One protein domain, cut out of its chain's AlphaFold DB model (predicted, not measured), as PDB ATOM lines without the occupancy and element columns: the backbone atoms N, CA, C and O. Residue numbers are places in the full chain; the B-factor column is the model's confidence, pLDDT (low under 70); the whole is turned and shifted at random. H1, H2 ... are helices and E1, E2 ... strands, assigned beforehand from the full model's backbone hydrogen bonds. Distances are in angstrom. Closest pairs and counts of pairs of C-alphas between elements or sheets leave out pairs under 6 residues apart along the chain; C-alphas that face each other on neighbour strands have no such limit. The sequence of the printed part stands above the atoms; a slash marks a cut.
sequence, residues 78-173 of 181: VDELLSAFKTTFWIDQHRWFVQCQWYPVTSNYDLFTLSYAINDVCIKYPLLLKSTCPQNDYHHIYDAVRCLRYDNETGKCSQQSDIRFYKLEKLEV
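AT A GLANCE: This is residues 78 to 173 of the 181 residues of the protein "Hypothetical protein" of Rotaria sp. Silwood1 (UniProt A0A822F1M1). Two small three-stranded sheets follow one another along the longest axis, with H2 at one far end and the wide loop of residues 152 to 169 at the other. The first sheet has H1 over one face, and the short helix H3 only grazes it. The printed part has 96 residues with three named helices and six named strands, in the order H1 H2 E1 E2 E3 E4 H3 E5 E6; the first sheet runs E2 E1 E4, antiparallel, and the second E3 E5 E6, with E3 and E5 parallel. The class is mixed, helices and strands, with under half of the residues in named elements. The whole is compact, with a radius of gyration of the C-alphas of 14.0 A and spans of 42, 31 and 20 A.

HOW THE PARTS SIT: H1, residues 78 to 83, is on the sheet of E2, residues 109 to 113, E1, residues 98 to 102, and E4, residues 128 to 131. Its height over the sheet is 8.7 A; it lies over E1, along the strands, at 8 degrees on the local plane. The closest C-alphas of H1 and E1 are those of Leu 82 and Val 98, 7.0 A apart. H2, residues 88 to 93, is not on this sheet and is apart from H1. E1 and E2 form a hairpin, with N 101 and O 110 within hydrogen-bond range at 2.9 A. E1 and E4 are antiparallel at 169 degrees, with N 100 and O 130 at 2.8 A. E3, residues 120 to 124, and E5, residues 147 to 151, are parallel at 18 degrees, with N 149 and O 121 at 2.8 A. E6, residues 170 to 172, and E5 meet only at a point. H3, residues 138 to 144, only grazes the first sheet with its residues 138 to 141 and is apart from E3. In H1 every O i to N i+4 pair is within hydrogen-bond range; in H2 it is 1 of 2, and in H3 0 of 3, beside 3 of 4 O i to N i+3 pairs.

IN THESE COORDINATES: H1 begins at C-alpha 78 (141.105, 181.048, 105.300). E1 is 13.3 A long, E2 13.4 A, E3 13.1 A and E5 13.0 A, while H3 spans 11.8 A. E6 ends at C-alpha 172 (163.543, 198.563, 115.357).

THE WHOLE: The two C-alphas farthest apart are those of Gln 93 and Gly 155, at 43.4 A. The printed part has no cut. The link from E5 to E6 is long. The mean pLDDT of the printed part is 73.2, and 49 residues are under 70, among them residues 136 to 148 and 150 to 170.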
ATOM      1  N   VAL A  78     140.522 179.790 105.785       85.06
ATOM      2  CA  VAL A  78     141.105 181.048 105.300       85.06
ATOM      3  C   VAL A  78     140.747 181.301 103.833       85.06
ATOM      4  O   VAL A  78     140.503 182.452 103.456       85.06
ATOM      5  N   ASP A  79     140.696 180.264 102.996       87.31
ATOM      6  CA  ASP A  79     140.266 180.402 101.602       87.31
ATOM      7  C   ASP A  79     138.796 180.790 101.490       87.31
ATOM      8  O   ASP A  79     138.466 181.689 100.707       87.31
ATOM      9  N   GLU A  80     137.925 180.167 102.282       85.69
ATOM     10  CA  GLU A  80     136.510 180.517 102.352       85.69
ATOM     11  C   GLU A  80     136.345 181.974 102.804       85.69
ATOM     12  O   GLU A  80     135.672 182.762 102.130       85.69
ATOM     13  N   LEU A  81     137.047 182.379 103.864       87.06
ATOM     14  CA  LEU A  81     137.035 183.747 104.374       87.06
ATOM     15  C   LEU A  81     137.485 184.757 103.313       87.06
ATOM     16  O   LEU A  81     136.803 185.754 103.066       87.06
ATOM     17  N   LEU A  82     138.610 184.501 102.642       89.19
ATOM     18  CA  LEU A  82     139.123 185.378 101.589       89.19
ATOM     19  C   LEU A  82     138.224 185.388 100.350       89.19
ATOM     20  O   LEU A  82     138.162 186.408  99.659       89.19
ATOM     21  N   SER A  83     137.510 184.297 100.060       90.38
ATOM     22  CA  SER A  83     136.588 184.226  98.922       90.38
ATOM     23  C   SER A  83     135.465 185.265  99.013       90.38
ATOM     24  O   SER A  83     135.105 185.862  97.995       90.38
ATOM     25  N   ALA A  84     135.003 185.590 100.228       88.62
ATOM     26  CA  ALA A  84     133.996 186.627 100.466       88.62
ATOM     27  C   ALA A  84     134.463 188.034 100.034       88.62
ATOM     28  O   ALA A  84     133.642 188.900  99.721       88.62
ATOM     29  N   PHE A  85     135.780 188.254  99.952       87.75
ATOM     30  CA  PHE A  85     136.401 189.514  99.532       87.75
ATOM     31  C   PHE A  85     136.903 189.495  98.079       87.75
ATOM     32  O   PHE A  85     137.494 190.470  97.623       87.75
ATOM     33  N   LYS A  86     136.660 188.422  97.316       91.19
ATOM     34  CA  LYS A  86     137.020 188.327  95.885       91.19
ATOM     35  C   LYS A  86     135.912 188.820  94.944       91.19
ATOM     36  O   LYS A  86     135.860 188.425  93.783       91.19
ATOM     37  N   THR A  87     135.000 189.668  95.420       90.56
ATOM     38  CA  THR A  87     133.931 190.213  94.568       90.56
ATOM     39  C   THR A  87     134.457 191.320  93.647       90.56
ATOM     40  O   THR A  87     135.470 191.961  93.930       90.56
ATOM     41  N   THR A  88     133.736 191.591  92.554       93.12
ATOM     42  CA  THR A  88     134.079 192.662  91.596       93.12
ATOM     43  C   THR A  88     134.135 194.044  92.251       93.12
ATOM     44  O   THR A  88     134.905 194.901  91.826       93.12
ATOM     45  N   PHE A  89     133.357 194.259  93.317       90.12
ATOM     46  CA  PHE A  89     133.425 195.464  94.139       90.12
ATOM     47  C   PHE A  89     134.829 195.643  94.734       90.12
ATOM     48  O   PHE A  89     135.484 196.648  94.475       90.12
ATOM     49  N   TRP A  90     135.329 194.648  95.471       84.12
ATOM     50  CA  TRP A  90     136.642 194.728  96.112       84.12
ATOM     51  C   TRP A  90     137.771 194.797  95.084       84.12
ATOM     52  O   TRP A  90     138.604 195.700  95.139       84.12
ATOM     53  N   ILE A  91     137.779 193.879  94.117       86.81
ATOM     54  CA  ILE A  91     138.939 193.677  93.246       86.81
ATOM     55  C   ILE A  91     138.940 194.636  92.052       86.81
ATOM     56  O   ILE A  91     139.910 195.369  91.859       86.81
ATOM     57  N   ASP A  92     137.862 194.681  91.266       87.44
ATOM     58  CA  ASP A  92     137.865 195.399  89.985       87.44
ATOM     59  C   ASP A  92     137.588 196.892  90.155       87.44
ATOM     60  O   ASP A  92     138.277 197.730  89.567       87.44
ATOM     61  N   GLN A  93     136.577 197.234  90.960       87.81
ATOM     62  CA  GLN A  93     136.137 198.620  91.135       87.81
ATOM     63  C   GLN A  93     137.080 199.395  92.053       87.81
ATOM     64  O   GLN A  93     137.443 200.532  91.750       87.81
ATOM     65  N   HIS A  94     137.481 198.778  93.166       83.12
ATOM     66  CA  HIS A  94     138.223 199.458  94.223       83.12
ATOM     67  C   HIS A  94     139.698 199.060  94.319       83.12
ATOM     68  O   HIS A  94     140.474 199.798  94.925       83.12
ATOM     69  N   ARG A  95     140.110 197.937  93.709       83.94
ATOM     70  CA  ARG A  95     141.467 197.371  93.853       83.94
ATOM     71  C   ARG A  95     141.884 197.226  95.319       83.94
ATOM     72  O   ARG A  95     143.042 197.423  95.684       83.94
ATOM     73  N   TRP A  96     140.909 196.904  96.157       84.00
ATOM     74  CA  TRP A  96     141.076 196.620  97.568       84.00
ATOM     75  C   TRP A  96     141.310 195.132  97.730       84.00
ATOM     76  O   TRP A  96     140.391 194.318  97.698       84.00
ATOM     77  N   PHE A  97     142.575 194.786  97.902       85.50
ATOM     78  CA  PHE A  97     142.963 193.428  98.220       85.50
ATOM     79  C   PHE A  97     142.898 193.215  99.730       85.50
ATOM     80  O   PHE A  97     143.236 194.110 100.509       85.50
ATOM     81  N   VAL A  98     142.464 192.027 100.133       84.19
ATOM     82  CA  VAL A  98     142.364 191.611 101.528       84.19
ATOM     83  C   VAL A  98     143.419 190.555 101.783       84.19
ATOM     84  O   VAL A  98     143.680 189.699 100.937       84.19
ATOM     85  N   GLN A  99     144.057 190.641 102.933       85.44
ATOM     86  CA  GLN A  99     145.068 189.717 103.399       85.44
ATOM     87  C   GLN A  99     144.613 189.124 104.721       85.44
ATOM     88  O   GLN A  99     144.116 189.849 105.576       85.44
ATOM     89  N   CYS A 100     144.791 187.819 104.863       86.06
ATOM     90  CA  CYS A 100     144.587 187.101 106.105       86.06
ATOM     91  C   CYS A 100     145.946 186.646 106.621       86.06
ATOM     92  O   CYS A 100     146.725 186.024 105.890       86.06
ATOM     93  N   GLN A 101     146.215 186.994 107.867       85.75
ATOM     94  CA  GLN A 101     147.337 186.527 108.657       85.75
ATOM     95  C   GLN A 101     146.789 185.637 109.758       85.75
ATOM     96  O   GLN A 101     145.794 185.988 110.392       85.75
ATOM     97  N   TRP A 102     147.415 184.491 109.988       85.56
ATOM     98  CA  TRP A 102     147.013 183.639 111.095       85.56
ATOM     99  C   TRP A 102     148.194 182.920 111.715       85.56
ATOM    100  O   TRP A 102     149.225 182.663 111.082       85.56
ATOM    101  N   TYR A 103     148.004 182.603 112.989       79.06
ATOM    102  CA  TYR A 103     148.963 181.879 113.800       79.06
ATOM    103  C   TYR A 103     148.439 180.459 113.997       79.06
ATOM    104  O   TYR A 103     147.384 180.301 114.623       79.06
ATOM    105  N   PRO A 104     149.171 179.421 113.546       69.19
ATOM    106  CA  PRO A 104     148.743 178.027 113.697       69.19
ATOM    107  C   PRO A 104     148.438 177.634 115.148       69.19
ATOM    108  O   PRO A 104     147.675 176.712 115.405       69.19
ATOM    109  N   VAL A 105     149.042 178.341 116.106       68.50
ATOM    110  CA  VAL A 105     148.971 178.016 117.531       68.50
ATOM    111  C   VAL A 105     147.772 178.662 118.232       68.50
ATOM    112  O   VAL A 105     147.265 178.094 119.192       68.50
ATOM    113  N   THR A 106     147.317 179.847 117.802       69.75
ATOM    114  CA  THR A 106     146.342 180.636 118.583       69.75
ATOM    115  C   THR A 106     144.958 180.738 117.951       69.75
ATOM    116  O   THR A 106     144.112 181.416 118.523       69.75
ATOM    117  N   SER A 107     144.726 180.126 116.780       68.56
ATOM    118  CA  SER A 107     143.461 180.224 116.020       68.56
ATOM    119  C   SER A 107     142.963 181.666 115.816       68.56
ATOM    120  O   SER A 107     141.772 181.907 115.641       68.56
ATOM    121  N   ASN A 108     143.880 182.637 115.864       74.50
ATOM    122  CA  ASN A 108     143.566 184.043 115.657       74.50
ATOM    123  C   ASN A 108     143.809 184.376 114.189       74.50
ATOM    124  O   ASN A 108     144.879 184.066 113.658       74.50
ATOM    125  N   TYR A 109     142.817 185.022 113.580       78.50
ATOM    126  CA  TYR A 109     142.852 185.503 112.207       78.50
ATOM    127  C   TYR A 109     142.843 187.027 112.214       78.50
ATOM    128  O   TYR A 109     141.899 187.643 112.711       78.50
ATOM    129  N   ASP A 110     143.860 187.629 111.617       80.25
ATOM    130  CA  ASP A 110     143.941 189.065 111.412       80.25
ATOM    131  C   ASP A 110     143.708 189.377 109.927       80.25
ATOM    132  O   ASP A 110     144.431 188.900 109.046       80.25
ATOM    133  N   LEU A 111     142.673 190.174 109.640       80.38
ATOM    134  CA  LEU A 111     142.328 190.609 108.286       80.38
ATOM    135  C   LEU A 111     142.752 192.056 108.047       80.38
ATOM    136  O   LEU A 111     142.367 192.966 108.781       80.38
ATOM    137  N   PHE A 112     143.461 192.279 106.945       77.88
ATOM    138  CA  PHE A 112     143.944 193.594 106.538       77.88
ATOM    139  C   PHE A 112     143.504 193.920 105.118       77.88
ATOM    140  O   PHE A 112     143.487 193.054 104.247       77.88
ATOM    141  N   THR A 113     143.191 195.187 104.858       74.75
ATOM    142  CA  THR A 113     143.017 195.692 103.490       74.75
ATOM    143  C   THR A 113     144.314 196.368 103.049       74.75
ATOM    144  O   THR A 113     144.793 197.294 103.700       74.75
ATOM    145  N   LEU A 114     144.892 195.915 101.934       65.38
ATOM    146  CA  LEU A 114     146.237 196.294 101.472       65.38
ATOM    147  C   LEU A 114     146.388 197.780 101.115       65.38
ATOM    148  O   LEU A 114     147.497 198.289 101.001       65.38
ATOM    149  N   SER A 115     145.279 198.496 100.940       58.84
ATOM    150  CA  SER A 115     145.286 199.938 100.678       58.84
ATOM    151  C   SER A 115     145.533 200.789 101.928       58.84
ATOM    152  O   SER A 115     145.703 202.001 101.797       58.84
ATOM    153  N   TYR A 116     145.539 200.201 103.127       55.09
ATOM    154  CA  TYR A 116     145.806 200.940 104.357       55.09
ATOM    155  C   TYR A 116     147.301 200.958 104.665       55.09
ATOM    156  O   TYR A 116     147.948 199.920 104.759       55.09
ATOM    157  N   ALA A 117     147.833 202.164 104.873       58.09
ATOM    158  CA  ALA A 117     149.129 202.358 105.502       58.09
ATOM    159  C   ALA A 117     149.030 201.877 106.955       58.09
ATOM    160  O   ALA A 117     148.574 202.606 107.840       58.09
ATOM    161  N   ILE A 118     149.384 200.616 107.190       66.31
ATOM    162  CA  ILE A 118     149.492 200.086 108.543       66.31
ATOM    163  C   ILE A 118     150.749 200.712 109.142       66.31
ATOM    164  O   ILE A 118     151.868 200.402 108.740       66.31
ATOM    165  N   ASN A 119     150.562 201.650 110.069       67.44
ATOM    166  CA  ASN A 119     151.685 202.384 110.650       67.44
ATOM    167  C   ASN A 119     152.606 201.470 111.462       67.44
ATOM    168  O   ASN A 119     153.816 201.650 111.393       67.44
ATOM    169  N   ASP A 120     152.038 200.495 112.172       68.25
ATOM    170  CA  ASP A 120     152.763 199.558 113.025       68.25
ATOM    171  C   ASP A 120     152.304 198.126 112.722       68.25
ATOM    172  O   ASP A 120     151.140 197.787 112.941       68.25
ATOM    173  N   VAL A 121     153.210 197.279 112.229       71.31
ATOM    174  CA  VAL A 121     152.966 195.836 112.050       71.31
ATOM    175  C   VAL A 121     153.822 195.067 113.048       71.31
ATOM    176  O   VAL A 121     155.024 195.305 113.146       71.31
ATOM    177  N   CYS A 122     153.209 194.139 113.782       72.06
ATOM    178  CA  CYS A 122     153.919 193.186 114.629       72.06
ATOM    179  C   CYS A 122     153.826 191.803 113.989       72.06
ATOM    180  O   CYS A 122     152.726 191.274 113.847       72.06
ATOM    181  N   ILE A 123     154.962 191.233 113.594       69.19
ATOM    182  CA  ILE A 123     155.028 189.870 113.064       69.19
ATOM    183  C   ILE A 123     155.486 188.949 114.190       69.19
ATOM    184  O   ILE A 123     156.604 189.104 114.688       69.19
ATOM    185  N   LYS A 124     154.642 187.978 114.553       71.69
ATOM    186  CA  LYS A 124     155.028 186.851 115.414       71.69
ATOM    187  C   LYS A 124     155.244 185.604 114.556       71.69
ATOM    188  O   LYS A 124     154.509 185.385 113.601       71.69
ATOM    189  N   TYR A 125     156.239 184.781 114.866       65.75
ATOM    190  CA  TYR A 125     156.498 183.543 114.114       65.75
ATOM    191  C   TYR A 125     156.028 182.288 114.868       65.75
ATOM    192  O   TYR A 125     156.186 182.234 116.089       65.75
ATOM    193  N   PRO A 126     155.518 181.253 114.160       61.44
ATOM    194  CA  PRO A 126     155.333 181.165 112.703       61.44
ATOM    195  C   PRO A 126     154.072 181.902 112.211       61.44
ATOM    196  O   PRO A 126     152.983 181.695 112.744       61.44
ATOM    197  N   LEU A 127     154.226 182.735 111.174       72.62
ATOM    198  CA  LEU A 127     153.136 183.470 110.525       72.62
ATOM    199  C   LEU A 127     152.764 182.793 109.203       72.62
ATOM    200  O   LEU A 127     153.611 182.678 108.315       72.62
ATOM    201  N   LEU A 128     151.500 182.399 109.052       81.75
ATOM    202  CA  LEU A 128     150.946 181.996 107.763       81.75
ATOM    203  C   LEU A 128     150.132 183.136 107.158       81.75
ATOM    204  O   LEU A 128     149.567 183.975 107.865       81.75
ATOM    205  N   LEU A 129     150.128 183.194 105.825       83.44
ATOM    206  CA  LEU A 129     149.623 184.351 105.111       83.44
ATOM    207  C   LEU A 129     149.003 183.984 103.764       83.44
ATOM    208  O   LEU A 129     149.591 183.247 102.974       83.44
ATOM    209  N   LYS A 130     147.835 184.565 103.480       88.00
ATOM    210  CA  LYS A 130     147.148 184.497 102.182       88.00
ATOM    211  C   LYS A 130     146.526 185.842 101.840       88.00
ATOM    212  O   LYS A 130     146.213 186.643 102.718       88.00
ATOM    213  N   SER A 131     146.332 186.102 100.551       88.06
ATOM    214  CA  SER A 131     145.752 187.354 100.066       88.06
ATOM    215  C   SER A 131     144.828 187.131  98.871       88.06
ATOM    216  O   SER A 131     144.948 186.149  98.144       88.06
ATOM    217  N   THR A 132     143.909 188.071  98.639       87.88
ATOM    218  CA  THR A 132     143.156 188.166  97.383       87.88
ATOM    219  C   THR A 132     143.959 188.806  96.243       87.88
ATOM    220  O   THR A 132     143.473 188.837  95.114       87.88
ATOM    221  N   CYS A 133     145.181 189.293  96.499       86.12
ATOM    222  CA  CYS A 133     146.068 189.823  95.463       86.12
ATOM    223  C   CYS A 133     146.560 188.701  94.518       86.12
ATOM    224  O   CYS A 133     147.197 187.752  94.977       86.12
ATOM    225  N   PRO A 134     146.324 188.795  93.194       79.19
ATOM    226  CA  PRO A 134     146.563 187.696  92.252       79.19
ATOM    227  C   PRO A 134     148.038 187.333  92.042       79.19
ATOM    228  O   PRO A 134     148.325 186.269  91.501       79.19
ATOM    229  N   GLN A 135     148.977 188.197  92.432       74.81
ATOM    230  CA  GLN A 135     150.406 187.952  92.222       74.81
ATOM    231  C   GLN A 135     151.058 187.150  93.351       74.81
ATOM    232  O   GLN A 135     152.207 186.752  93.192       74.81
ATOM    233  N   ASN A 136     150.364 186.919  94.477       64.06
ATOM    234  CA  ASN A 136     150.953 186.339  95.694       64.06
ATOM    235  C   ASN A 136     152.265 187.017  96.138       64.06
ATOM    236  O   ASN A 136     153.022 186.475  96.937       64.06
ATOM    237  N   ASP A 137     152.546 188.213  95.622       66.88
ATOM    238  CA  ASP A 137     153.722 188.980  95.975       66.88
ATOM    239  C   ASP A 137     153.409 189.669  97.292       66.88
ATOM    240  O   ASP A 137     152.920 190.785  97.306       66.88
ATOM    241  N   TYR A 138     153.586 188.992  98.419       68.44
ATOM    242  CA  TYR A 138     153.244 189.552  99.729       68.44
ATOM    243  C   TYR A 138     154.243 190.614 100.207       68.44
ATOM    244  O   TYR A 138     154.103 191.134 101.311       68.44
ATOM    245  N   HIS A 139     155.267 190.941  99.417       67.12
ATOM    246  CA  HIS A 139     156.300 191.881  99.842       67.12
ATOM    247  C   HIS A 139     155.847 193.338  99.739       67.12
ATOM    248  O   HIS A 139     156.279 194.160 100.542       67.12
ATOM    249  N   HIS A 140     154.912 193.654  98.835       67.69
ATOM    250  CA  HIS A 140     154.408 195.025  98.678       67.69
ATOM    251  C   HIS A 140     153.704 195.566  99.929       67.69
ATOM    252  O   HIS A 140     153.565 196.778 100.071       67.69
ATOM    253  N   ILE A 141     153.260 194.697 100.845       66.94
ATOM    254  CA  ILE A 141     152.589 195.136 102.076       66.94
ATOM    255  C   ILE A 141     153.556 195.942 102.943       66.94
ATOM    256  O   ILE A 141     153.174 196.947 103.535       66.94
ATOM    257  N   TYR A 142     154.825 195.528 102.972       68.69
ATOM    258  CA  TYR A 142     155.847 196.140 103.809       68.69
ATOM    259  C   TYR A 142     156.310 197.487 103.262       68.69
ATOM    260  O   TYR A 142     156.864 198.291 104.005       68.69
ATOM    261  N   ASP A 143     156.017 197.782 101.995       67.25
ATOM    262  CA  ASP A 143     156.297 199.090 101.403       67.25
ATOM    263  C   ASP A 143     155.385 200.195 101.947       67.25
ATOM    264  O   ASP A 143     155.683 201.377 101.775       67.25
ATOM    265  N   ALA A 144     154.269 199.834 102.583       67.56
ATOM    266  CA  ALA A 144     153.356 200.773 103.226       67.56
ATOM    267  C   ALA A 144     153.527 200.830 104.755       67.56
ATOM    268  O   ALA A 144     152.862 201.636 105.409       67.56
ATOM    269  N   VAL A 145     154.404 199.993 105.323       67.88
ATOM    270  CA  VAL A 145     154.618 199.898 106.768       67.88
ATOM    271  C   VAL A 145     155.641 200.930 107.213       67.88
ATOM    272  O   VAL A 145     156.787 200.933 106.762       67.88
ATOM    273  N   ARG A 146     155.236 201.810 108.131       66.62
ATOM    274  CA  ARG A 146     156.133 202.830 108.693       66.62
ATOM    275  C   ARG A 146     157.052 202.258 109.771       66.62
ATOM    276  O   ARG A 146     158.197 202.686 109.897       66.62
ATOM    277  N   CYS A 147     156.536 201.319 110.552       64.12
ATOM    278  CA  CYS A 147     157.212 200.697 111.674       64.12
ATOM    279  C   CYS A 147     156.894 199.200 111.681       64.12
ATOM    280  O   CYS A 147     155.733 198.789 111.722       64.12
ATOM    281  N   LEU A 148     157.938 198.382 111.624       69.00
ATOM    282  CA  LEU A 148     157.828 196.936 111.723       69.00
ATOM    283  C   LEU A 148     158.487 196.480 113.020       69.00
ATOM    284  O   LEU A 148     159.655 196.791 113.264       69.00
ATOM    285  N   ARG A 149     157.751 195.703 113.815       72.44
ATOM    286  CA  ARG A 149     158.275 194.980 114.968       72.44
ATOM    287  C   ARG A 149     158.297 193.490 114.663       72.44
ATOM    288  O   ARG A 149     157.276 192.901 114.319       72.44
ATOM    289  N   TYR A 150     159.470 192.902 114.819       68.19
ATOM    290  CA  TYR A 150     159.672 191.465 114.734       68.19
ATOM    291  C   TYR A 150     159.781 190.905 116.150       68.19
ATOM    292  O   TYR A 150     160.648 191.347 116.906       68.19
ATOM    293  N   ASP A 151     158.893 189.981 116.514       68.00
ATOM    294  CA  ASP A 151     158.894 189.338 117.828       68.00
ATOM    295  C   ASP A 151     159.154 187.835 117.678       68.00
ATOM    296  O   ASP A 151     158.316 187.073 117.185       68.00
ATOM    297  N   ASN A 152     160.353 187.414 118.082       63.78
ATOM    298  CA  ASN A 152     160.768 186.017 118.089       63.78
ATOM    299  C   ASN A 152     160.565 185.427 119.486       63.78
ATOM    300  O   ASN A 152     161.528 185.050 120.153       63.78
ATOM    301  N   GLU A 153     159.311 185.334 119.936       60.47
ATOM    302  CA  GLU A 153     158.982 184.791 121.264       60.47
ATOM    303  C   GLU A 153     159.522 183.357 121.472       60.47
ATOM    304  O   GLU A 153     159.678 182.907 122.606       60.47
ATOM    305  N   THR A 154     159.839 182.629 120.391       57.94
ATOM    306  CA  THR A 154     160.269 181.223 120.447       57.94
ATOM    307  C   THR A 154     161.778 180.997 120.282       57.94
ATOM    308  O   THR A 154     162.234 179.867 120.472       57.94
ATOM    309  N   GLY A 155     162.571 182.031 119.965       56.19
ATOM    310  CA  GLY A 155     164.041 181.964 119.875       56.19
ATOM    311  C   GLY A 155     164.605 180.936 118.881       56.19
ATOM    312  O   GLY A 155     165.767 180.551 118.987       56.19
ATOM    313  N   LYS A 156     163.782 180.398 117.965       54.34
ATOM    314  CA  LYS A 156     164.153 179.260 117.099       54.34
ATOM    315  C   LYS A 156     163.532 179.320 115.704       54.34
ATOM    316  O   LYS A 156     163.182 178.290 115.133       54.34
ATOM    317  N   CYS A 157     163.409 180.510 115.125       49.16
ATOM    318  CA  CYS A 157     163.114 180.610 113.702       49.16
ATOM    319  C   CYS A 157     164.430 180.545 112.911       49.16
ATOM    320  O   CYS A 157     165.124 181.542 112.762       49.16
ATOM    321  N   SER A 158     164.794 179.355 112.422       50.00
ATOM    322  CA  SER A 158     165.924 179.176 111.493       50.00
ATOM    323  C   SER A 158     165.542 179.469 110.036       50.00
ATOM    324  O   SER A 158     166.338 179.236 109.128       50.00
ATOM    325  N   GLN A 159     164.301 179.897 109.785       55.16
ATOM    326  CA  GLN A 159     163.845 180.248 108.449       55.16
ATOM    327  C   GLN A 159     164.240 181.687 108.153       55.16
ATOM    328  O   GLN A 159     163.719 182.625 108.751       55.16
ATOM    329  N   GLN A 160     165.163 181.837 107.207       55.28
ATOM    330  CA  GLN A 160     165.500 183.121 106.621       55.28
ATOM    331  C   GLN A 160     164.232 183.689 105.975       55.28
ATOM    332  O   GLN A 160     163.722 183.157 104.988       55.28
ATOM    333  N   SER A 161     163.665 184.724 106.585       55.56
ATOM    334  CA  SER A 161     162.496 185.393 106.039       55.56
ATOM    335  C   SER A 161     162.947 186.261 104.867       55.56
ATOM    336  O   SER A 161     163.640 187.254 105.074       55.56
ATOM    337  N   ASP A 162     162.533 185.917 103.646       59.31
ATOM    338  CA  ASP A 162     162.832 186.658 102.404       59.31
ATOM    339  C   ASP A 162     162.075 188.003 102.312       59.31
ATOM    340  O   ASP A 162     161.654 188.456 101.246       59.31
ATOM    341  N   ILE A 163     161.846 188.670 103.445       63.12
ATOM    342  CA  ILE A 163     161.096 189.918 103.492       63.12
ATOM    343  C   ILE A 163     161.967 191.044 102.937       63.12
ATOM    344  O   ILE A 163     163.014 191.384 103.485       63.12
ATOM    345  N   ARG A 164     161.513 191.649 101.836       64.06
ATOM    346  CA  ARG A 164     162.149 192.815 101.221       64.06
ATOM    347  C   ARG A 164     161.401 194.084 101.596       64.06
ATOM    348  O   ARG A 164     160.175 194.122 101.542       64.06
ATOM    349  N   PHE A 165     162.161 195.121 101.929       67.00
ATOM    350  CA  PHE A 165     161.649 196.415 102.365       67.00
ATOM    351  C   PHE A 165     162.109 197.506 101.400       67.00
ATOM    352  O   PHE A 165     163.253 197.955 101.488       67.00
ATOM    353  N   TYR A 166     161.257 197.959 100.477       65.69
ATOM    354  CA  TYR A 166     161.679 198.980  99.511       65.69
ATOM    355  C   TYR A 166     161.494 200.414 100.034       65.69
ATOM    356  O   TYR A 166     162.092 201.337  99.482       65.69
ATOM    357  N   LYS A 167     160.690 200.619 101.092       66.88
ATOM    358  CA  LYS A 167     160.334 201.954 101.623       66.88
ATOM    359  C   LYS A 167     160.418 202.111 103.149       66.88
ATOM    360  O   LYS A 167     159.878 203.073 103.688       66.88
ATOM    361  N   LEU A 168     161.074 201.195 103.857       64.81
ATOM    362  CA  LEU A 168     161.139 201.249 105.319       64.81
ATOM    363  C   LEU A 168     161.951 202.468 105.794       64.81
ATOM    364  O   LEU A 168     163.145 202.574 105.522       64.81
ATOM    365  N   GLU A 169     161.305 203.379 106.526       69.44
ATOM    366  CA  GLU A 169     161.963 204.568 107.089       69.44
ATOM    367  C   GLU A 169     162.745 204.248 108.370       69.44
ATOM    368  O   GLU A 169     163.774 204.867 108.650       69.44
ATOM    369  N   LYS A 170     162.244 203.299 109.169       69.50
ATOM    370  CA  LYS A 170     162.803 202.939 110.473       69.50
ATOM    371  C   LYS A 170     162.617 201.446 110.750       69.50
ATOM    372  O   LYS A 170     161.502 200.940 110.677       69.50
ATOM    373  N   LEU A 171     163.703 200.768 111.120       73.25
ATOM    374  CA  LEU A 171     163.704 199.389 111.611       73.25
ATOM    375  C   LEU A 171     164.071 199.387 113.098       73.25
ATOM    376  O   LEU A 171     165.117 199.919 113.469       73.25
ATOM    377  N   GLU A 172     163.235 198.788 113.943       70.06
ATOM    378  CA  GLU A 172     163.543 198.563 115.357       70.06
ATOM    379  C   GLU A 172     163.690 197.063 115.611       70.06
ATOM    380  O   GLU A 172     162.734 196.306 115.459       70.06
ATOM    381  N   VAL A 173     164.889 196.638 116.009       67.81
ATOM    382  CA  VAL A 173     165.178 195.236 116.332       67.81
ATOM    383  C   VAL A 173     165.530 195.131 117.811       67.81
ATOM    384  O   VAL A 173     166.394 195.865 118.297       67.81
TER     385      VAL A 173